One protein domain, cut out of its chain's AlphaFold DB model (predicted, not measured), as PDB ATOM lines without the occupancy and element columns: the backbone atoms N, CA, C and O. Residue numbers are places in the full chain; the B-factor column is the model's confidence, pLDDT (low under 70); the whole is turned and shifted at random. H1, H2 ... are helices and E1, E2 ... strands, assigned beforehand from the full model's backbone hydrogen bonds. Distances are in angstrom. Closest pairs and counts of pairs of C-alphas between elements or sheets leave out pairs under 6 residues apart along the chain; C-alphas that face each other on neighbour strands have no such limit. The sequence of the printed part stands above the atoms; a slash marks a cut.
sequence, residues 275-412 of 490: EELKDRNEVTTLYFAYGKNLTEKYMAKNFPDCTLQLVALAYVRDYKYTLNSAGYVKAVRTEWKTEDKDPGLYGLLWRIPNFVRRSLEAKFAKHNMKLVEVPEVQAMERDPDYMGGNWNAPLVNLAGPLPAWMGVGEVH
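What this domain is: This is residues 275 to 412 of the 490 residues of an uncharacterized protein of Marssonina brunnea f. sp. multigermtubi (strain MB_m1) (UniProt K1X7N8). A strongly twisted sheet of six strands folds back on itself into two leaves that face each other, E6, E8 and E1 against E2 and E7, with E5 as the hinge; H3 lies over E6. The hairpin of E3 and E4 covers part of this sheet as a small second sheet, its strands crossed at 90 degrees to those of the larger one. The printed part has 138 residues, with four named helices and eight named strands in the order H1 E1 H2 E2 E3 E4 E5 H3 E6 E7 H4 E8, a mixed class of helices and strands. The large sheet, E6 E8 E1 E5 E2 E7, is mixed; the whole is compact, with a radius of gyration of the C-alphas of 15.3 A and spans of 50 by 40 by 26 A.

How they stand to each other: H1, residues 275 to 279, is not on the large sheet. E1, residues 283 to 289, is antiparallel to E5, residues 345 to 353, with N 287 and O 350 2.8 A apart. H2, residues 296 to 302, only just is on the sheet and only grazes it, with residues 296 to 299. E2, residues 309 to 316, bends by 63 degrees at residue 313; it is antiparallel to E5, N 311 to O 349 2.8 A, and to E7, residues 377 to 380, N 315 to O 378 2.8 A. E3, residues 319 to 323, and E4, residues 329 to 333, are a hairpin, N 320 to O 332 2.9 A; they form a sandwich, two sheets face to face, with the large sheet. The closest C-alphas of E4 and E8, residues 404 to 408, are those of Ala 331 and Val 408, 4.8 A apart. H3, residues 354 to 367, is on the sheet at a height of 7.4 A, over E6, residues 370 to 373; it runs along the strands, only just, at 27 degrees to E6 on the local plane. E8 is antiparallel to E6, N 370 to O 408 2.8 A, and parallel to E1, N 405 to O 286 2.8 A. H4, residues 396 to 399, only grazes the sheet, with residues 396 to 398. E1, H2, E2 and E5, H3, E6 are split strand-helix-strand units, two strands running the same way with others between them, both right-handed crossovers. Every O i to N i+4 pair is within hydrogen-bond range in H1, 2 of 3 in H2 and 8 of 10 in H3; H4 is too short for one.

Where its parts are: H1 begins at C-alpha 275 (-8.919, -22.336, 60.253). E5 is 23.3 A long, H3 20.3 A, E2 19.4 A and E1 16.1 A. E8 ends at C-alpha 408 (-20.921, -10.524, 35.751).

The domain as a whole: The two C-alphas farthest apart, those of Glu 275 and Glu 339, are 51.0 A apart. The printed part has no cut; the links E4 to E5 and E7 to H4 are long. Residues 336 to 343 and 381 to 401 have pLDDT under 70.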
ATOM      1  N   GLU A 275      -8.097 -22.108  61.448       83.94
ATOM      2  CA  GLU A 275      -8.919 -22.336  60.253       83.94
ATOM      3  C   GLU A 275      -9.313 -21.023  59.556       83.94
ATOM      4  O   GLU A 275      -9.165 -20.897  58.339       83.94
ATOM      5  N   GLU A 276      -9.745 -20.009  60.311       83.06
ATOM      6  CA  GLU A 276     -10.005 -18.666  59.772       83.06
ATOM      7  C   GLU A 276      -8.721 -18.007  59.259       83.06
ATOM      8  O   GLU A 276      -8.725 -17.361  58.209       83.06
ATOM      9  N   LEU A 277      -7.615 -18.173  59.990       82.75
ATOM     10  CA  LEU A 277      -6.305 -17.633  59.630       82.75
ATOM     11  C   LEU A 277      -5.782 -18.292  58.339       82.75
ATOM     12  O   LEU A 277      -5.176 -17.614  57.505       82.75
ATOM     13  N   LYS A 278      -6.108 -19.574  58.122       82.06
ATOM     14  CA  LYS A 278      -5.903 -20.283  56.857       82.06
ATOM     15  C   LYS A 278      -6.787 -19.725  55.728       82.06
ATOM     16  O   LYS A 278      -6.237 -19.271  54.730       82.06
ATOM     17  N   ASP A 279      -8.114 -19.663  55.878       85.94
ATOM     18  CA  ASP A 279      -9.045 -19.163  54.833       85.94
ATOM     19  C   ASP A 279      -8.788 -17.691  54.420       85.94
ATOM     20  O   ASP A 279      -9.135 -17.277  53.308       85.94
ATOM     21  N   ARG A 280      -8.139 -16.912  55.298       85.31
ATOM     22  CA  ARG A 280      -7.689 -15.524  55.073       85.31
ATOM     23  C   ARG A 280      -6.326 -15.375  54.388       85.31
ATOM     24  O   ARG A 280      -6.035 -14.285  53.895       85.31
ATOM     25  N   ASN A 281      -5.499 -16.418  54.343       84.00
ATOM     26  CA  ASN A 281      -4.139 -16.351  53.783       84.00
ATOM     27  C   ASN A 281      -3.872 -17.349  52.649       84.00
ATOM     28  O   ASN A 281      -3.012 -17.087  51.810       84.00
ATOM     29  N   GLU A 282      -4.604 -18.460  52.581       84.81
ATOM     30  CA  GLU A 282      -4.439 -19.477  51.543       84.81
ATOM     31  C   GLU A 282      -5.003 -18.972  50.203       84.81
ATOM     32  O   GLU A 282      -6.207 -19.024  49.925       84.81
ATOM     33  N   VAL A 283      -4.106 -18.436  49.371       82.50
ATOM     34  CA  VAL A 283      -4.404 -17.981  48.008       82.50
ATOM     35  C   VAL A 283      -4.889 -19.166  47.174       82.50
ATOM     36  O   VAL A 283      -4.138 -20.087  46.867       82.50
ATOM     37  N   THR A 284      -6.162 -19.113  46.799       84.44
ATOM     38  CA  THR A 284      -6.930 -20.242  46.240       84.44
ATOM     39  C   THR A 284      -7.706 -19.850  44.985       84.44
ATOM     40  O   THR A 284      -8.442 -20.653  44.417       84.44
ATOM     41  N   THR A 285      -7.604 -18.595  44.546       89.62
ATOM     42  CA  THR A 285      -8.414 -18.048  43.454       89.62
ATOM     43  C   THR A 285      -7.705 -16.873  42.792       89.62
ATOM     44  O   THR A 285      -7.074 -16.052  43.466       89.62
ATOM     45  N   LEU A 286      -7.853 -16.764  41.473       92.19
ATOM     46  CA  LEU A 286      -7.572 -15.541  40.731       92.19
ATOM     47  C   LEU A 286      -8.869 -14.731  40.598       92.19
ATOM     48  O   LEU A 286      -9.932 -15.278  40.324       92.19
ATOM     49  N   TYR A 287      -8.806 -13.422  40.804       94.62
ATOM     50  CA  TYR A 287      -9.956 -12.528  40.739       94.62
ATOM     51  C   TYR A 287      -9.689 -11.377  39.772       94.62
ATOM     52  O   TYR A 287      -8.769 -10.580  39.967       94.62
ATOM     53  N   PHE A 288     -10.514 -11.285  38.734       94.56
ATOM     54  CA  PHE A 288     -10.417 -10.267  37.704       94.56
ATOM     55  C   PHE A 288     -11.225  -9.017  38.098       94.56
ATOM     56  O   PHE A 288     -12.461  -9.019  38.170       94.56
ATOM     57  N   ALA A 289     -10.511  -7.927  38.373       94.94
ATOM     58  CA  ALA A 289     -11.070  -6.648  38.783       94.94
ATOM     59  C   ALA A 289     -11.165  -5.676  37.598       94.94
ATOM     60  O   ALA A 289     -10.148  -5.283  37.045       94.94
ATOM     61  N   TYR A 290     -12.373  -5.214  37.274       93.75
ATOM     62  CA  TYR A 290     -12.658  -4.237  36.199       93.75
ATOM     63  C   TYR A 290     -13.369  -2.960  36.712       93.75
ATOM     64  O   TYR A 290     -13.717  -2.057  35.952       93.75
ATOM     65  N   GLY A 291     -13.636  -2.891  38.021       92.12
ATOM     66  CA  GLY A 291     -14.359  -1.798  38.681       92.12
ATOM     67  C   GLY A 291     -13.588  -1.250  39.881       92.12
ATOM     68  O   GLY A 291     -12.367  -1.258  39.904       92.12
ATOM     69  N   LYS A 292     -14.275  -0.818  40.946       88.62
ATOM     70  CA  LYS A 292     -13.610  -0.188  42.108       88.62
ATOM     71  C   LYS A 292     -12.524  -1.053  42.786       88.62
ATOM     72  O   LYS A 292     -11.631  -0.519  43.434       88.62
ATOM     73  N   ASN A 293     -12.582  -2.374  42.617       91.50
ATOM     74  CA  ASN A 293     -11.567  -3.318  43.091       91.50
ATOM     75  C   ASN A 293     -10.216  -3.221  42.330       91.50
ATOM     76  O   ASN A 293      -9.267  -3.883  42.724       91.50
ATOM     77  N   LEU A 294     -10.112  -2.402  41.273       90.38
ATOM     78  CA  LEU A 294      -8.857  -2.091  40.575       90.38
ATOM     79  C   LEU A 294      -7.824  -1.419  41.494       90.38
ATOM     80  O   LEU A 294      -6.636  -1.700  41.409       90.38
ATOM     81  N   THR A 295      -8.263  -0.528  42.387       86.94
ATOM     82  CA  THR A 295      -7.341   0.223  43.243       86.94
ATOM     83  C   THR A 295      -6.867  -0.628  44.423       86.94
ATOM     84  O   THR A 295      -7.656  -0.958  45.311       86.94
ATOM     85  N   GLU A 296      -5.561  -0.878  44.510       86.38
ATOM     86  CA  GLU A 296      -4.908  -1.596  45.619       86.38
ATOM     87  C   GLU A 296      -5.284  -1.024  46.999       86.38
ATOM     88  O   GLU A 296      -5.750  -1.741  47.883       86.38
ATOM     89  N   LYS A 297      -5.230   0.311  47.137       87.50
ATOM     90  CA  LYS A 297      -5.656   1.054  48.343       87.50
ATOM     91  C   LYS A 297      -7.121   0.815  48.728       87.50
ATOM     92  O   LYS A 297      -7.496   1.055  49.875       87.50
ATOM     93  N   TYR A 298      -7.974   0.396  47.791       89.00
ATOM     94  CA  TYR A 298      -9.337  -0.030  48.099       89.00
ATOM     95  C   TYR A 298      -9.366  -1.509  48.498       89.00
ATOM     96  O   TYR A 298      -9.964  -1.810  49.526       89.00
ATOM     97  N   MET A 299      -8.695  -2.409  47.776       91.12
ATOM     98  CA  MET A 299      -8.630  -3.834  48.139       91.12
ATOM     99  C   MET A 299      -8.092  -4.039  49.566       91.12
ATOM    100  O   MET A 299      -8.830  -4.538  50.419       91.12
ATOM    101  N   ALA A 300      -6.902  -3.514  49.875       90.69
ATOM    102  CA  ALA A 300      -6.303  -3.578  51.213       90.69
ATOM    103  C   ALA A 300      -7.183  -2.933  52.306       90.69
ATOM    104  O   ALA A 300      -7.208  -3.386  53.445       90.69
ATOM    105  N   LYS A 301      -7.978  -1.904  51.975       91.00
ATOM    106  CA  LYS A 301      -8.888  -1.256  52.938       91.00
ATOM    107  C   LYS A 301     -10.146  -2.076  53.266       91.00
ATOM    108  O   LYS A 301     -10.761  -1.825  54.300       91.00
ATOM    109  N   ASN A 302     -10.573  -2.998  52.400       91.75
ATOM    110  CA  ASN A 302     -11.727  -3.869  52.686       91.75
ATOM    111  C   ASN A 302     -11.288  -5.230  53.251       91.75
ATOM    112  O   ASN A 302     -12.090  -5.876  53.918       91.75
ATOM    113  N   PHE A 303     -10.039  -5.635  53.002       92.75
ATOM    114  CA  PHE A 303      -9.471  -6.919  53.415       92.75
ATOM    115  C   PHE A 303      -8.066  -6.718  54.033       92.75
ATOM    116  O   PHE A 303      -7.079  -7.148  53.440       92.75
ATOM    117  N   PRO A 304      -7.948  -6.004  55.174       88.81
ATOM    118  CA  PRO A 304      -6.651  -5.603  55.737       88.81
ATOM    119  C   PRO A 304      -5.835  -6.774  56.302       88.81
ATOM    120  O   PRO A 304      -4.612  -6.752  56.234       88.81
ATOM    121  N   ASP A 305      -6.510  -7.802  56.817       87.62
ATOM    122  CA  ASP A 305      -5.922  -9.018  57.393       87.62
ATOM    123  C   ASP A 305      -6.088 -10.205  56.420       87.62
ATOM    124  O   ASP A 305      -6.521 -11.298  56.794       87.62
ATOM    125  N   CYS A 306      -5.818  -9.959  55.132       88.69
ATOM    126  CA  CYS A 306      -5.853 -10.959  54.063       88.69
ATOM    127  C   CYS A 306      -4.646 -10.818  53.128       88.69
ATOM    128  O   CYS A 306      -4.324  -9.716  52.681       88.69
ATOM    129  N   THR A 307      -4.025 -11.941  52.765       86.44
ATOM    130  CA  THR A 307      -2.911 -11.944  51.804       86.44
ATOM    131  C   THR A 307      -3.427 -11.685  50.385       86.44
ATOM    132  O   THR A 307      -4.064 -12.544  49.778       86.44
ATOM    133  N   LEU A 308      -3.165 -10.488  49.852       88.25
ATOM    134  CA  LEU A 308      -3.562 -10.058  48.508       88.25
ATOM    135  C   LEU A 308      -2.323  -9.800  47.643       88.25
ATOM    136  O   LEU A 308      -1.475  -8.993  48.016       88.25
ATOM    137  N   GLN A 309      -2.245 -10.420  46.463       86.31
ATOM    138  CA  GLN A 309      -1.160 -10.177  45.503       86.31
ATOM    139  C   GLN A 309      -1.732  -9.764  44.143       86.31
ATOM    140  O   GLN A 309      -2.508 -10.499  43.535       86.31
ATOM    141  N   LEU A 310      -1.326  -8.599  43.638       84.94
ATOM    142  CA  LEU A 310      -1.569  -8.220  42.247       84.94
ATOM    143  C   LEU A 310      -0.652  -9.047  41.334       84.94
ATOM    144  O   LEU A 310       0.550  -9.117  41.582       84.94
ATOM    145  N   VAL A 311      -1.218  -9.678  40.305       83.88
ATOM    146  CA  VAL A 311      -0.486 -10.552  39.373       83.88
ATOM    147  C   VAL A 311      -0.094  -9.791  38.110       83.88
ATOM    148  O   VAL A 311       1.088  -9.675  37.812       83.88
ATOM    149  N   ALA A 312      -1.079  -9.272  37.374       82.12
ATOM    150  CA  ALA A 312      -0.867  -8.668  36.060       82.12
ATOM    151  C   ALA A 312      -2.000  -7.701  35.675       82.12
ATOM    152  O   ALA A 312      -3.076  -7.699  36.287       82.12
ATOM    153  N   LEU A 313      -1.763  -6.924  34.612       86.25
ATOM    154  CA  LEU A 313      -2.847  -6.473  33.740       86.25
ATOM    155  C   LEU A 313      -3.412  -7.698  33.007       86.25
ATOM    156  O   LEU A 313      -2.680  -8.644  32.718       86.25
ATOM    157  N   ALA A 314      -4.710  -7.712  32.733       87.56
ATOM    158  CA  ALA A 314      -5.344  -8.807  32.016       87.56
ATOM    159  C   ALA A 314      -6.482  -8.321  31.110       87.56
ATOM    160  O   ALA A 314      -7.065  -7.253  31.329       87.56
ATOM    161  N   TYR A 315      -6.801  -9.149  30.120       88.50
ATOM    162  CA  TYR A 315      -7.881  -8.976  29.157       88.50
ATOM    163  C   TYR A 315      -8.789 -10.216  29.155       88.50
ATOM    164  O   TYR A 315      -8.310 -11.335  29.354       88.50
ATOM    165  N   VAL A 316     -10.093 -10.023  28.943       88.81
ATOM    166  CA  VAL A 316     -11.084 -11.108  28.802       88.81
ATOM    167  C   VAL A 316     -12.016 -10.777  27.641       88.81
ATOM    168  O   VAL A 316     -12.632  -9.710  27.641       88.81
ATOM    169  N   ARG A 317     -12.128 -11.680  26.663       87.31
ATOM    170  CA  ARG A 317     -13.028 -11.541  25.500       87.31
ATOM    171  C   ARG A 317     -14.500 -11.687  25.874       87.31
ATOM    172  O   ARG A 317     -14.820 -12.095  26.982       87.31
ATOM    173  N   ASP A 318     -15.395 -11.339  24.951       86.88
ATOM    174  CA  ASP A 318     -16.851 -11.505  25.077       86.88
ATOM    175  C   ASP A 318     -17.506 -10.798  26.285       86.88
ATOM    176  O   ASP A 318     -18.614 -11.167  26.680       86.88
ATOM    177  N   TYR A 319     -16.880  -9.772  26.879       90.50
ATOM    178  CA  TYR A 319     -17.432  -9.052  28.037       90.50
ATOM    179  C   TYR A 319     -17.448  -7.530  27.875       90.50
ATOM    180  O   TYR A 319     -16.459  -6.837  28.109       90.50
ATOM    181  N   LYS A 320     -18.634  -6.979  27.618       88.81
ATOM    182  CA  LYS A 320     -18.841  -5.533  27.517       88.81
ATOM    183  C   LYS A 320     -18.833  -4.845  28.886       88.81
ATOM    184  O   LYS A 320     -19.544  -5.244  29.813       88.81
ATOM    185  N   TYR A 321     -18.092  -3.739  28.978       90.81
ATOM    186  CA  TYR A 321     -18.121  -2.813  30.115       90.81
ATOM    187  C   TYR A 321     -19.453  -2.048  30.156       90.81
ATOM    188  O   TYR A 321     -19.828  -1.397  29.181       90.81
ATOM    189  N   THR A 322     -20.165  -2.066  31.285       91.56
ATOM    190  CA  THR A 322     -21.355  -1.219  31.480       91.56
ATOM    191  C   THR A 322     -21.622  -0.925  32.965       91.56
ATOM    192  O   THR A 322     -20.830  -1.260  33.850       91.56
ATOM    193  N   LEU A 323     -22.731  -0.247  33.254       92.50
ATOM    194  CA  LEU A 323     -23.190   0.102  34.595       92.50
ATOM    195  C   LEU A 323     -24.513  -0.611  34.894       92.50
ATOM    196  O   LEU A 323     -25.365  -0.706  34.018       92.50
ATOM    197  N   ASN A 324     -24.712  -1.071  36.130       92.94
ATOM    198  CA  ASN A 324     -26.043  -1.446  36.607       92.94
ATOM    199  C   ASN A 324     -26.887  -0.192  36.908       92.94
ATOM    200  O   ASN A 324     -26.345   0.901  37.083       92.94
ATOM    201  N   SER A 325     -28.204  -0.349  37.046       91.38
ATOM    202  CA  SER A 325     -29.150   0.732  37.387       91.38
ATOM    203  C   SER A 325     -28.757   1.574  38.614       91.38
ATOM    204  O   SER A 325     -29.007   2.779  38.665       91.38
ATOM    205  N   ALA A 326     -28.063   0.968  39.581       90.56
ATOM    206  CA  ALA A 326     -27.539   1.624  40.775       90.56
ATOM    207  C   ALA A 326     -26.185   2.338  40.559       90.56
ATOM    208  O   ALA A 326     -25.604   2.845  41.524       90.56
ATOM    209  N   GLY A 327     -25.671   2.438  39.331       90.00
ATOM    210  CA  GLY A 327     -24.429   3.144  39.001       90.00
ATOM    211  C   GLY A 327     -23.173   2.477  39.572       90.00
ATOM    212  O   GLY A 327     -22.269   3.175  40.036       90.00
ATOM    213  N   TYR A 328     -23.140   1.143  39.588       90.75
ATOM    214  CA  TYR A 328     -21.943   0.332  39.818       90.75
ATOM    215  C   TYR A 328     -21.529  -0.351  38.515       90.75
ATOM    216  O   TYR A 328     -22.379  -0.699  37.702       90.75
ATOM    217  N   VAL A 329     -20.228  -0.563  38.328       92.38
ATOM    218  CA  VAL A 329     -19.691  -1.236  37.138       92.38
ATOM    219  C   VAL A 329     -20.073  -2.716  37.136       92.38
ATOM    220  O   VAL A 329     -19.861  -3.400  38.142       92.38
ATOM    221  N   LYS A 330     -20.548  -3.219  35.994       93.06
ATOM    222  CA  LYS A 330     -20.733  -4.649  35.716       93.06
ATOM    223  C   LYS A 330     -20.108  -5.020  34.369       93.06
ATOM    224  O   LYS A 330     -20.121  -4.210  33.443       93.06
ATOM    225  N   ALA A 331     -19.598  -6.242  34.268       93.81
ATOM    226  CA  ALA A 331     -19.364  -6.886  32.984       93.81
ATOM    227  C   ALA A 331     -20.664  -7.564  32.522       93.81
ATOM    228  O   ALA A 331     -21.407  -8.098  33.350       93.81
ATOM    229  N   VAL A 332     -20.933  -7.549  31.220       92.44
ATOM    230  CA  VAL A 332     -22.058  -8.251  30.577       92.44
ATOM    231  C   VAL A 332     -21.481  -9.141  29.487       92.44
ATOM    232  O   VAL A 332     -20.716  -8.640  28.666       92.44
ATOM    233  N   ARG A 333     -21.838 -10.432  29.458       90.25
ATOM    234  CA  ARG A 333     -21.400 -11.317  28.370       90.25
ATOM    235  C   ARG A 333     -22.072 -10.903  27.057       90.25
ATOM    236  O   ARG A 333     -23.280 -10.678  27.037       90.25
ATOM    237  N   THR A 334     -21.303 -10.817  25.981       84.06
ATOM    238  CA  THR A 334     -21.766 -10.458  24.638       84.06
ATOM    239  C   THR A 334     -21.253 -11.469  23.629       84.06
ATOM    240  O   THR A 334     -20.048 -11.561  23.424       84.06
ATOM    241  N   GLU A 335     -22.164 -12.190  22.982       74.00
ATOM    242  CA  GLU A 335     -21.845 -13.059  21.846       74.00
ATOM    243  C   GLU A 335     -21.387 -12.195  20.663       74.00
ATOM    244  O   GLU A 335     -22.148 -11.362  20.155       74.00
ATOM    245  N   TRP A 336     -20.128 -12.351  20.255       66.19
ATOM    246  CA  TRP A 336     -19.529 -11.548  19.194       66.19
ATOM    247  C   TRP A 336     -20.098 -11.949  17.825       66.19
ATOM    248  O   TRP A 336     -19.986 -13.095  17.396       66.19
ATOM    249  N   LYS A 337     -20.714 -10.988  17.127       59.38
ATOM    250  CA  LYS A 337     -21.087 -11.115  15.710       59.38
ATOM    251  C   LYS A 337     -19.987 -10.512  14.836       59.38
ATOM    252  O   LYS A 337     -19.445  -9.460  15.164       59.38
ATOM    253  N   THR A 338     -19.679 -11.199  13.742       51.72
ATOM    254  CA  THR A 338     -18.337 -11.390  13.153       51.72
ATOM    255  C   THR A 338     -17.599 -10.162  12.586       51.72
ATOM    256  O   THR A 338     -16.571 -10.335  11.939       51.72
ATOM    257  N   GLU A 339     -18.091  -8.938  12.789       55.84
ATOM    258  CA  GLU A 339     -17.580  -7.721  12.127       55.84
ATOM    259  C   GLU A 339     -17.248  -6.562  13.089       55.84
ATOM    260  O   GLU A 339     -16.496  -5.657  12.722       55.84
ATOM    261  N   ASP A 340     -17.755  -6.578  14.327       53.81
ATOM    262  CA  ASP A 340     -17.436  -5.547  15.325       53.81
ATOM    263  C   ASP A 340     -16.028  -5.726  15.925       53.81
ATOM    264  O   ASP A 340     -15.459  -6.816  15.920       53.81
ATOM    265  N   LYS A 341     -15.455  -4.654  16.488       64.88
ATOM    266  CA  LYS A 341     -14.153  -4.704  17.184       64.88
ATOM    267  C   LYS A 341     -14.254  -5.541  18.466       64.88
ATOM    268  O   LYS A 341     -15.199  -5.330  19.219       64.88
ATOM    269  N   ASP A 342     -13.248  -6.390  18.730       62.75
ATOM    270  CA  ASP A 342     -13.146  -7.288  19.902       62.75
ATOM    271  C   ASP A 342     -13.647  -6.594  21.195       62.75
ATOM    272  O   ASP A 342     -12.977  -5.690  21.718       62.75
ATOM    273  N   PRO A 343     -14.856  -6.943  21.689       67.75
ATOM    274  CA  PRO A 343     -15.563  -6.173  22.711       67.75
ATOM    275  C   PRO A 343     -15.115  -6.527  24.137       67.75
ATOM    276  O   PRO A 343     -15.862  -6.304  25.093       67.75
ATOM    277  N   GLY A 344     -13.918  -7.102  24.286       84.94
ATOM    278  CA  GLY A 344     -13.374  -7.549  25.558       84.94
ATOM    279  C   GLY A 344     -12.998  -6.442  26.551       84.94
ATOM    280  O   GLY A 344     -12.962  -5.237  26.267       84.94
ATOM    281  N   LEU A 345     -12.692  -6.902  27.759       90.56
ATOM    282  CA  LEU A 345     -12.602  -6.132  28.988       90.56
ATOM    283  C   LEU A 345     -11.170  -6.103  29.520       90.56
ATOM    284  O   LEU A 345     -10.604  -7.158  29.788       90.56
ATOM    285  N   TYR A 346     -10.613  -4.913  29.759       91.31
ATOM    286  CA  TYR A 346      -9.361  -4.768  30.511       91.31
ATOM    287  C   TYR A 346      -9.616  -4.694  32.021       91.31
ATOM    288  O   TYR A 346     -10.563  -4.049  32.486       91.31
ATOM    289  N   GLY A 347      -8.737  -5.331  32.793       92.62
ATOM    290  CA  GLY A 347      -8.820  -5.409  34.248       92.62
ATOM    291  C   GLY A 347      -7.487  -5.784  34.894       92.62
ATOM    292  O   GLY A 347      -6.492  -6.027  34.217       92.62
ATOM    293  N   LEU A 348      -7.464  -5.827  36.225       90.38
ATOM    294  CA  LEU A 348      -6.316  -6.285  37.010       90.38
ATOM    295  C   LEU A 348      -6.610  -7.642  37.640       90.38
ATOM    296  O   LEU A 348      -7.669  -7.831  38.244       90.38
ATOM    297  N   LEU A 349      -5.662  -8.571  37.517       89.75
ATOM    298  CA  LEU A 349      -5.802  -9.931  38.023       89.75
ATOM    299  C   LEU A 349      -5.155 -10.060  39.406       89.75
ATOM    300  O   LEU A 349      -3.950  -9.861  39.559       89.75
ATOM    301  N   TRP A 350      -5.956 -10.399  40.413       90.94
ATOM    302  CA  TRP A 350      -5.538 -10.515  41.811       90.94
ATOM    303  C   TRP A 350      -5.517 -11.972  42.258       90.94
ATOM    304  O   TRP A 350      -6.517 -12.670  42.135       90.94
ATOM    305  N   ARG A 351      -4.425 -12.416  42.870       90.25
ATOM    306  CA  ARG A 351      -4.407 -13.601  43.732       90.25
ATOM    307  C   ARG A 351      -5.110 -13.258  45.040       90.25
ATOM    308  O   ARG A 351      -4.697 -12.315  45.723       90.25
ATOM    309  N   ILE A 352      -6.169 -14.001  45.363       92.44
ATOM    310  CA  ILE A 352      -6.985 -13.778  46.561       92.44
ATOM    311  C   ILE A 352      -7.221 -15.069  47.372       92.44
ATOM    312  O   ILE A 352      -7.249 -16.163  46.798       92.44
ATOM    313  N   PRO A 353      -7.445 -14.958  48.695       92.31
ATOM    314  CA  PRO A 353      -7.919 -16.051  49.539       92.31
ATOM    315  C   PRO A 353      -9.417 -16.332  49.352       92.31
ATOM    316  O   PRO A 353     -10.193 -15.452  48.955       92.31
ATOM    317  N   ASN A 354      -9.858 -17.532  49.727       89.50
ATOM    318  CA  ASN A 354     -11.264 -17.931  49.650       89.50
ATOM    319  C   ASN A 354     -12.183 -17.088  50.564       89.50
ATOM    320  O   ASN A 354     -13.322 -16.808  50.171       89.50
ATOM    321  N   PHE A 355     -11.690 -16.565  51.697       92.50
ATOM    322  CA  PHE A 355     -12.405 -15.555  52.499       92.50
ATOM    323  C   PHE A 355     -12.845 -14.348  51.653       92.50
ATOM    324  O   PHE A 355     -13.993 -13.889  51.708       92.50
ATOM    325  N   VAL A 356     -11.920 -13.839  50.833       94.56
ATOM    326  CA  VAL A 356     -12.131 -12.666  49.979       94.56
ATOM    327  C   VAL A 356     -13.062 -13.019  48.821       94.56
ATOM    328  O   VAL A 356     -13.959 -12.230  48.522       94.56
ATOM    329  N   ARG A 357     -12.942 -14.219  48.232       93.88
ATOM    330  CA  ARG A 357     -13.861 -14.709  47.186       93.88
ATOM    331  C   ARG A 357     -15.314 -14.717  47.674       93.88
ATOM    332  O   ARG A 357     -16.158 -14.061  47.065       93.88
ATOM    333  N   ARG A 358     -15.583 -15.355  48.821       93.38
ATOM    334  CA  ARG A 358     -16.924 -15.412  49.446       93.38
ATOM    335  C   ARG A 358     -17.448 -14.019  49.821       93.38
ATOM    336  O   ARG A 358     -18.620 -13.701  49.616       93.38
ATOM    337  N   SER A 359     -16.567 -13.143  50.308       94.25
ATOM    338  CA  SER A 359     -16.908 -11.748  50.625       94.25
ATOM    339  C   SER A 359     -17.246 -10.907  49.386       94.25
ATOM    340  O   SER A 359     -18.092 -10.011  49.454       94.25
ATOM    341  N   LEU A 360     -16.601 -11.181  48.247       94.94
ATOM    342  CA  LEU A 360     -16.891 -10.549  46.960       94.94
ATOM    343  C   LEU A 360     -18.192 -11.078  46.351       94.94
ATOM    344  O   LEU A 360     -19.009 -10.277  45.905       94.94
ATOM    345  N   GLU A 361     -18.433 -12.383  46.389       95.19
ATOM    346  CA  GLU A 361     -19.684 -13.015  45.950       95.19
ATOM    347  C   GLU A 361     -20.909 -12.399  46.657       95.19
ATOM    348  O   GLU A 361     -21.802 -11.842  46.009       95.19
ATOM    349  N   ALA A 362     -20.878 -12.331  47.994       94.38
ATOM    350  CA  ALA A 362     -21.911 -11.683  48.808       94.38
ATOM    351  C   ALA A 362     -22.031 -10.151  48.602       94.38
ATOM    352  O   ALA A 362     -22.991  -9.530  49.075       94.38
ATOM    353  N   LYS A 363     -21.065  -9.519  47.921       92.94
ATOM    354  CA  LYS A 363     -21.074  -8.101  47.520       92.94
ATOM    355  C   LYS A 363     -21.628  -7.919  46.102       92.94
ATOM    356  O   LYS A 363     -22.355  -6.956  45.875       92.94
ATOM    357  N   PHE A 364     -21.338  -8.836  45.179       93.38
ATOM    358  CA  PHE A 364     -21.913  -8.853  43.831       93.38
ATOM    359  C   PHE A 364     -23.417  -9.158  43.867       93.38
ATOM    360  O   PHE A 364     -24.191  -8.418  43.255       93.38
ATOM    361  N   ALA A 365     -23.849 -10.123  44.689       92.19
ATOM    362  CA  ALA A 365     -25.267 -10.462  44.855       92.19
ATOM    363  C   ALA A 365     -26.129  -9.250  45.279       92.19
ATOM    364  O   ALA A 365     -27.215  -9.035  44.749       92.19
ATOM    365  N   LYS A 366     -25.604  -8.380  46.157       91.88
ATOM    366  CA  LYS A 366     -26.252  -7.124  46.610       91.88
ATOM    367  C   LYS A 366     -26.377  -6.043  45.524       91.88
ATOM    368  O   LYS A 366     -26.881  -4.951  45.793       91.88
ATOM    369  N   HIS A 367     -25.866  -6.303  44.326       89.19
ATOM    370  CA  HIS A 367     -25.809  -5.376  43.197       89.19
ATOM    371  C   HIS A 367     -26.328  -6.013  41.892       89.19
ATOM    372  O   HIS A 367     -26.016  -5.510  40.811       89.19
ATOM    373  N   ASN A 368     -27.117  -7.091  42.000       89.69
ATOM    374  CA  ASN A 368     -27.660  -7.884  40.890       89.69
ATOM    375  C   ASN A 368     -26.560  -8.388  39.934       89.69
ATOM    376  O   ASN A 368     -26.681  -8.324  38.713       89.69
ATOM    377  N   MET A 369     -25.456  -8.864  40.514       93.69
ATOM    378  CA  MET A 369     -24.352  -9.513  39.811       93.69
ATOM    379  C   MET A 369     -24.049 -10.868  40.452       93.69
ATOM    380  O   MET A 369     -24.238 -11.060  41.654       93.69
ATOM    381  N   LYS A 370     -23.533 -11.792  39.650       94.94
ATOM    382  CA  LYS A 370     -23.033 -13.107  40.063       94.94
ATOM    383  C   LYS A 370     -21.505 -13.078  39.970       94.94
ATOM    384  O   LYS A 370     -20.961 -12.438  39.069       94.94
ATOM    385  N   LEU A 371     -20.808 -13.730  40.897       94.94
ATOM    386  CA  LEU A 371     -19.384 -14.020  40.718       94.94
ATOM    387  C   LEU A 371     -19.299 -15.332  39.931       94.94
ATOM    388  O   LEU A 371     -19.846 -16.336  40.379       94.94
ATOM    389  N   VAL A 372     -18.675 -15.313  38.756       94.12
ATOM    390  CA  VAL A 372     -18.592 -16.465  37.846       94.12
ATOM    391  C   VAL A 372     -17.145 -16.756  37.483       94.12
ATOM    392  O   VAL A 372     -16.322 -15.840  37.437       94.12
ATOM    393  N   GLU A 373     -16.840 -18.019  37.219       92.19
ATOM    394  CA  GLU A 373     -15.559 -18.424  36.649       92.19
ATOM    395  C   GLU A 373     -15.481 -17.999  35.172       92.19
ATOM    396  O   GLU A 373     -16.480 -18.050  34.450       92.19
ATOM    397  N   VAL A 374     -14.311 -17.534  34.731       89.00
ATOM    398  CA  VAL A 374     -14.053 -17.042  33.370       89.00
ATOM    399  C   VAL A 374     -12.876 -17.809  32.756       89.00
ATOM    400  O   VAL A 374     -11.766 -17.701  33.278       89.00
ATOM    401  N   PRO A 375     -13.073 -18.580  31.665       73.06
ATOM    402  CA  PRO A 375     -12.051 -19.498  31.151       73.06
ATOM    403  C   PRO A 375     -10.925 -18.799  30.374       73.06
ATOM    404  O   PRO A 375      -9.785 -19.254  30.420       73.06
ATOM    405  N   GLU A 376     -11.203 -17.675  29.713       75.81
ATOM    406  CA  GLU A 376     -10.273 -17.015  28.784       75.81
ATOM    407  C   GLU A 376      -9.730 -15.694  29.344       75.81
ATOM    408  O   GLU A 376     -10.011 -14.608  28.837       75.81
ATOM    409  N   VAL A 377      -8.944 -15.784  30.421       81.81
ATOM    410  CA  VAL A 377      -8.209 -14.633  30.968       81.81
ATOM    411  C   VAL A 377      -6.791 -14.605  30.402       81.81
ATOM    412  O   VAL A 377      -5.929 -15.398  30.795       81.81
ATOM    413  N   GLN A 378      -6.540 -13.665  29.496       81.56
ATOM    414  CA  GLN A 378      -5.212 -13.388  28.959       81.56
ATOM    415  C   GLN A 378      -4.479 -12.424  29.891       81.56
ATOM    416  O   GLN A 378      -4.975 -11.331  30.166       81.56
ATOM    417  N   ALA A 379      -3.302 -12.813  30.391       75.44
ATOM    418  CA  ALA A 379      -2.396 -11.839  30.988       75.44
ATOM    419  C   ALA A 379      -1.886 -10.913  29.883       75.44
ATOM    420  O   ALA A 379      -1.514 -11.370  28.806       75.44
ATOM    421  N   MET A 380      -1.853  -9.620  30.172       70.88
ATOM    422  CA  MET A 380      -1.265  -8.616  29.304       70.88
ATOM    423  C   MET A 380       0.022  -8.136  29.968       70.88
ATOM    424  O   MET A 380      -0.001  -7.654  31.105       70.88
ATOM    425  N   GLU A 381       1.141  -8.229  29.255       58.06
ATOM    426  CA  GLU A 381       2.241  -7.306  29.522       58.06
ATOM    427  C   GLU A 381       1.817  -5.889  29.087       58.06
ATOM    428  O   GLU A 381       0.747  -5.685  28.507       58.06
ATOM    429  N   ARG A 382       2.594  -4.873  29.470       54.84
ATOM    430  CA  ARG A 382       2.226  -3.471  29.215       54.84
ATOM    431  C   ARG A 382       2.153  -3.182  27.712       54.84
ATOM    432  O   ARG A 382       2.952  -3.715  26.954       54.84
ATOM    433  N   ASP A 383       1.229  -2.297  27.335       48.84
ATOM    434  CA  ASP A 383       1.019  -1.791  25.969       48.84
ATOM    435  C   ASP A 383       2.345  -1.587  25.192       48.84
ATOM    436  O   ASP A 383       3.255  -0.929  25.716       48.84
ATOM    437  N   PRO A 384       2.482  -2.122  23.960       42.91
ATOM    438  CA  PRO A 384       3.706  -2.030  23.163       42.91
ATOM    439  C   PRO A 384       4.100  -0.593  22.822       42.91
ATOM    440  O   PRO A 384       5.292  -0.319  22.690       42.91
ATOM    441  N   ASP A 385       3.140   0.330  22.740       47.09
ATOM    442  CA  ASP A 385       3.420   1.747  22.485       47.09
ATOM    443  C   ASP A 385       4.076   2.418  23.714       47.09
ATOM    444  O   ASP A 385       4.604   3.527  23.624       47.09
ATOM    445  N   TYR A 386       4.093   1.718  24.858       48.62
ATOM    446  CA  TYR A 386       4.819   2.081  26.075       48.62
ATOM    447  C   TYR A 386       6.021   1.160  26.374       48.62
ATOM    448  O   TYR A 386       6.977   1.637  26.986       48.62
ATOM    449  N   MET A 387       6.018  -0.116  25.948       39.41
ATOM    450  CA  MET A 387       7.186  -1.024  25.941       39.41
ATOM    451  C   MET A 387       7.103  -2.075  24.811       39.41
ATOM    452  O   MET A 387       6.551  -3.159  24.986       39.41
ATOM    453  N   GLY A 388       7.680  -1.774  23.645       32.00
ATOM    454  CA  GLY A 388       7.585  -2.636  22.461       32.00
ATOM    455  C   GLY A 388       8.346  -3.965  22.578       32.00
ATOM    456  O   GLY A 388       9.538  -3.971  22.871       32.00
ATOM    457  N   GLY A 389       7.664  -5.079  22.276       34.50
ATOM    458  CA  GLY A 389       8.273  -6.411  22.098       34.50
ATOM    459  C   GLY A 389       7.435  -7.601  22.591       34.50
ATOM    460  O   GLY A 389       7.568  -8.705  22.068       34.50
ATOM    461  N   ASN A 390       6.537  -7.384  23.557       37.44
ATOM    462  CA  ASN A 390       6.075  -8.444  24.460       37.44
ATOM    463  C   ASN A 390       4.553  -8.712  24.400       37.44
ATOM    464  O   ASN A 390       3.793  -8.207  25.220       37.44
ATOM    465  N   TRP A 391       4.096  -9.529  23.439       43.44
ATOM    466  CA  TRP A 391       2.663  -9.876  23.276       43.44
ATOM    467  C   TRP A 391       2.280 -11.330  23.589       43.44
ATOM    468  O   TRP A 391       1.099 -11.669  23.571       43.44
ATOM    469  N   ASN A 392       3.249 -12.187  23.918       45.28
ATOM    470  CA  ASN A 392       3.043 -13.636  24.053       45.28
ATOM    471  C   ASN A 392       2.981 -14.114  25.517       45.28
ATOM    472  O   ASN A 392       3.477 -15.191  25.848       45.28
ATOM    473  N   ALA A 393       2.366 -13.326  26.401       46.06
ATOM    474  CA  ALA A 393       2.038 -13.787  27.747       46.06
ATOM    475  C   ALA A 393       0.940 -14.875  27.679       46.06
ATOM    476  O   ALA A 393      -0.097 -14.655  27.045       46.06
ATOM    477  N   PRO A 394       1.134 -16.056  28.298       47.94
ATOM    478  CA  PRO A 394       0.185 -17.161  28.184       47.94
ATOM    479  C   PRO A 394      -1.137 -16.876  28.914       47.94
ATOM    480  O   PRO A 394      -1.184 -16.152  29.911       47.94
ATOM    481  N   LEU A 395      -2.220 -17.507  28.441       53.69
ATOM    482  CA  LEU A 395      -3.519 -17.523  29.124       53.69
ATOM    483  C   LEU A 395      -3.340 -18.045  30.557       53.69
ATOM    484  O   LEU A 395      -2.831 -19.148  30.764       53.69
ATOM    485  N   VAL A 396      -3.766 -17.271  31.557       54.16
ATOM    486  CA  VAL A 396      -3.383 -17.533  32.959       54.16
ATOM    487  C   VAL A 396      -3.992 -18.836  33.477       54.16
ATOM    488  O   VAL A 396      -3.345 -19.561  34.228       54.16
ATOM    489  N   ASN A 397      -5.188 -19.180  32.996       51.50
ATOM    490  CA  ASN A 397      -5.876 -20.435  33.306       51.50
ATOM    491  C   ASN A 397      -5.274 -21.669  32.600       51.50
ATOM    492  O   ASN A 397      -5.609 -22.789  32.967       51.50
ATOM    493  N   LEU A 398      -4.405 -21.490  31.593       47.41
ATOM    494  CA  LEU A 398      -3.651 -22.590  30.965       47.41
ATOM    495  C   LEU A 398      -2.244 -22.751  31.562       47.41
ATOM    496  O   LEU A 398      -1.646 -23.815  31.439       47.41
ATOM    497  N   ALA A 399      -1.712 -21.706  32.205       47.03
ATOM    498  CA  ALA A 399      -0.368 -21.683  32.785       47.03
ATOM    499  C   ALA A 399      -0.335 -21.799  34.325       47.03
ATOM    500  O   ALA A 399       0.749 -21.870  34.906       47.03
ATOM    501  N   GLY A 400      -1.486 -21.798  35.008       52.81
ATOM    502  CA  GLY A 400      -1.564 -21.833  36.470       52.81
ATOM    503  C   GLY A 400      -2.768 -22.621  37.009       52.81
ATOM    504  O   GLY A 400      -3.820 -22.635  36.379       52.81
ATOM    505  N   PRO A 401      -2.655 -23.246  38.198       67.81
ATOM    506  CA  PRO A 401      -3.656 -24.179  38.734       67.81
ATOM    507  C   PRO A 401      -4.839 -23.504  39.455       67.81
ATOM    508  O   PRO A 401      -5.545 -24.160  40.218       67.81
ATOM    509  N   LEU A 402      -5.026 -22.188  39.302       79.00
ATOM    510  CA  LEU A 402      -6.032 -21.418  40.040       79.00
ATOM    511  C   LEU A 402      -7.102 -20.877  39.081       79.00
ATOM    512  O   LEU A 402      -6.737 -20.158  38.152       79.00
ATOM    513  N   PRO A 403      -8.400 -21.130  39.321       85.94
ATOM    514  CA  PRO A 403      -9.460 -20.607  38.468       85.94
ATOM    515  C   PRO A 403      -9.576 -19.084  38.604       85.94
ATOM    516  O   PRO A 403      -9.437 -18.531  39.706       85.94
ATOM    517  N   ALA A 404      -9.868 -18.406  37.493       90.31
ATOM    518  CA  ALA A 404     -10.114 -16.968  37.456       90.31
ATOM    519  C   ALA A 404     -11.609 -16.637  37.546       90.31
ATOM    520  O   ALA A 404     -12.422 -17.178  36.806       90.31
ATOM    521  N   TRP A 405     -11.970 -15.718  38.443       94.25
ATOM    522  CA  TRP A 405     -13.354 -15.347  38.743       94.25
ATOM    523  C   TRP A 405     -13.611 -13.859  38.505       94.25
ATOM    524  O   TRP A 405     -12.799 -13.004  38.870       94.25
ATOM    525  N   MET A 406     -14.775 -13.530  37.948       95.31
ATOM    526  CA  MET A 406     -15.189 -12.170  37.604       95.31
ATOM    527  C   MET A 406     -16.630 -11.891  38.054       95.31
ATOM    528  O   MET A 406     -17.473 -12.781  38.103       95.31
ATOM    529  N   GLY A 407     -16.929 -10.632  38.381       95.00
ATOM    530  CA  GLY A 407     -18.308 -10.174  38.564       95.00
ATOM    531  C   GLY A 407     -19.001  -9.955  37.218       95.00
ATOM    532  O   GLY A 407     -18.542  -9.144  36.418       95.00
ATOM    533  N   VAL A 408     -20.114 -10.644  36.976       94.62
ATOM    534  CA  VAL A 408     -20.921 -10.524  35.751       94.62
ATOM    535  C   VAL A 408     -22.372 -10.230  36.124       94.62
ATOM    536  O   VAL A 408     -22.885 -10.735  37.123       94.62
ATOM    537  N   GLY A 409     -23.046  -9.395  35.338       92.88
ATOM    538  CA  GLY A 409     -24.482  -9.150  35.444       92.88
ATOM    539  C   GLY A 409     -25.188  -9.361  34.108       92.88
ATOM    540  O   GLY A 409     -24.573  -9.298  33.046       92.88
ATOM    541  N   GLU A 410     -26.494  -9.587  34.170       90.88
ATOM    542  CA  GLU A 410     -27.376  -9.605  32.997       90.88
ATOM    543  C   GLU A 410     -27.690  -8.169  32.543       90.88
ATOM    544  O   GLU A 410     -27.546  -7.224  33.324       90.88
ATOM    545  N   VAL A 411     -28.107  -7.971  31.288       85.75
ATOM    546  CA  VAL A 411     -28.608  -6.664  30.821       85.75
ATOM    547  C   VAL A 411     -29.951  -6.373  31.489       85.75
ATOM    548  O   VAL A 411     -30.812  -7.248  31.572       85.75
ATOM    549  N   HIS A 412     -30.151  -5.137  31.941       85.25
ATOM    550  CA  HIS A 412     -31.448  -4.667  32.415       85.25
ATOM    551  C   HIS A 412     -31.810  -3.364  31.703       85.25
ATOM    552  O   HIS A 412     -30.971  -2.479  31.546       85.25
TER     553      HIS A 412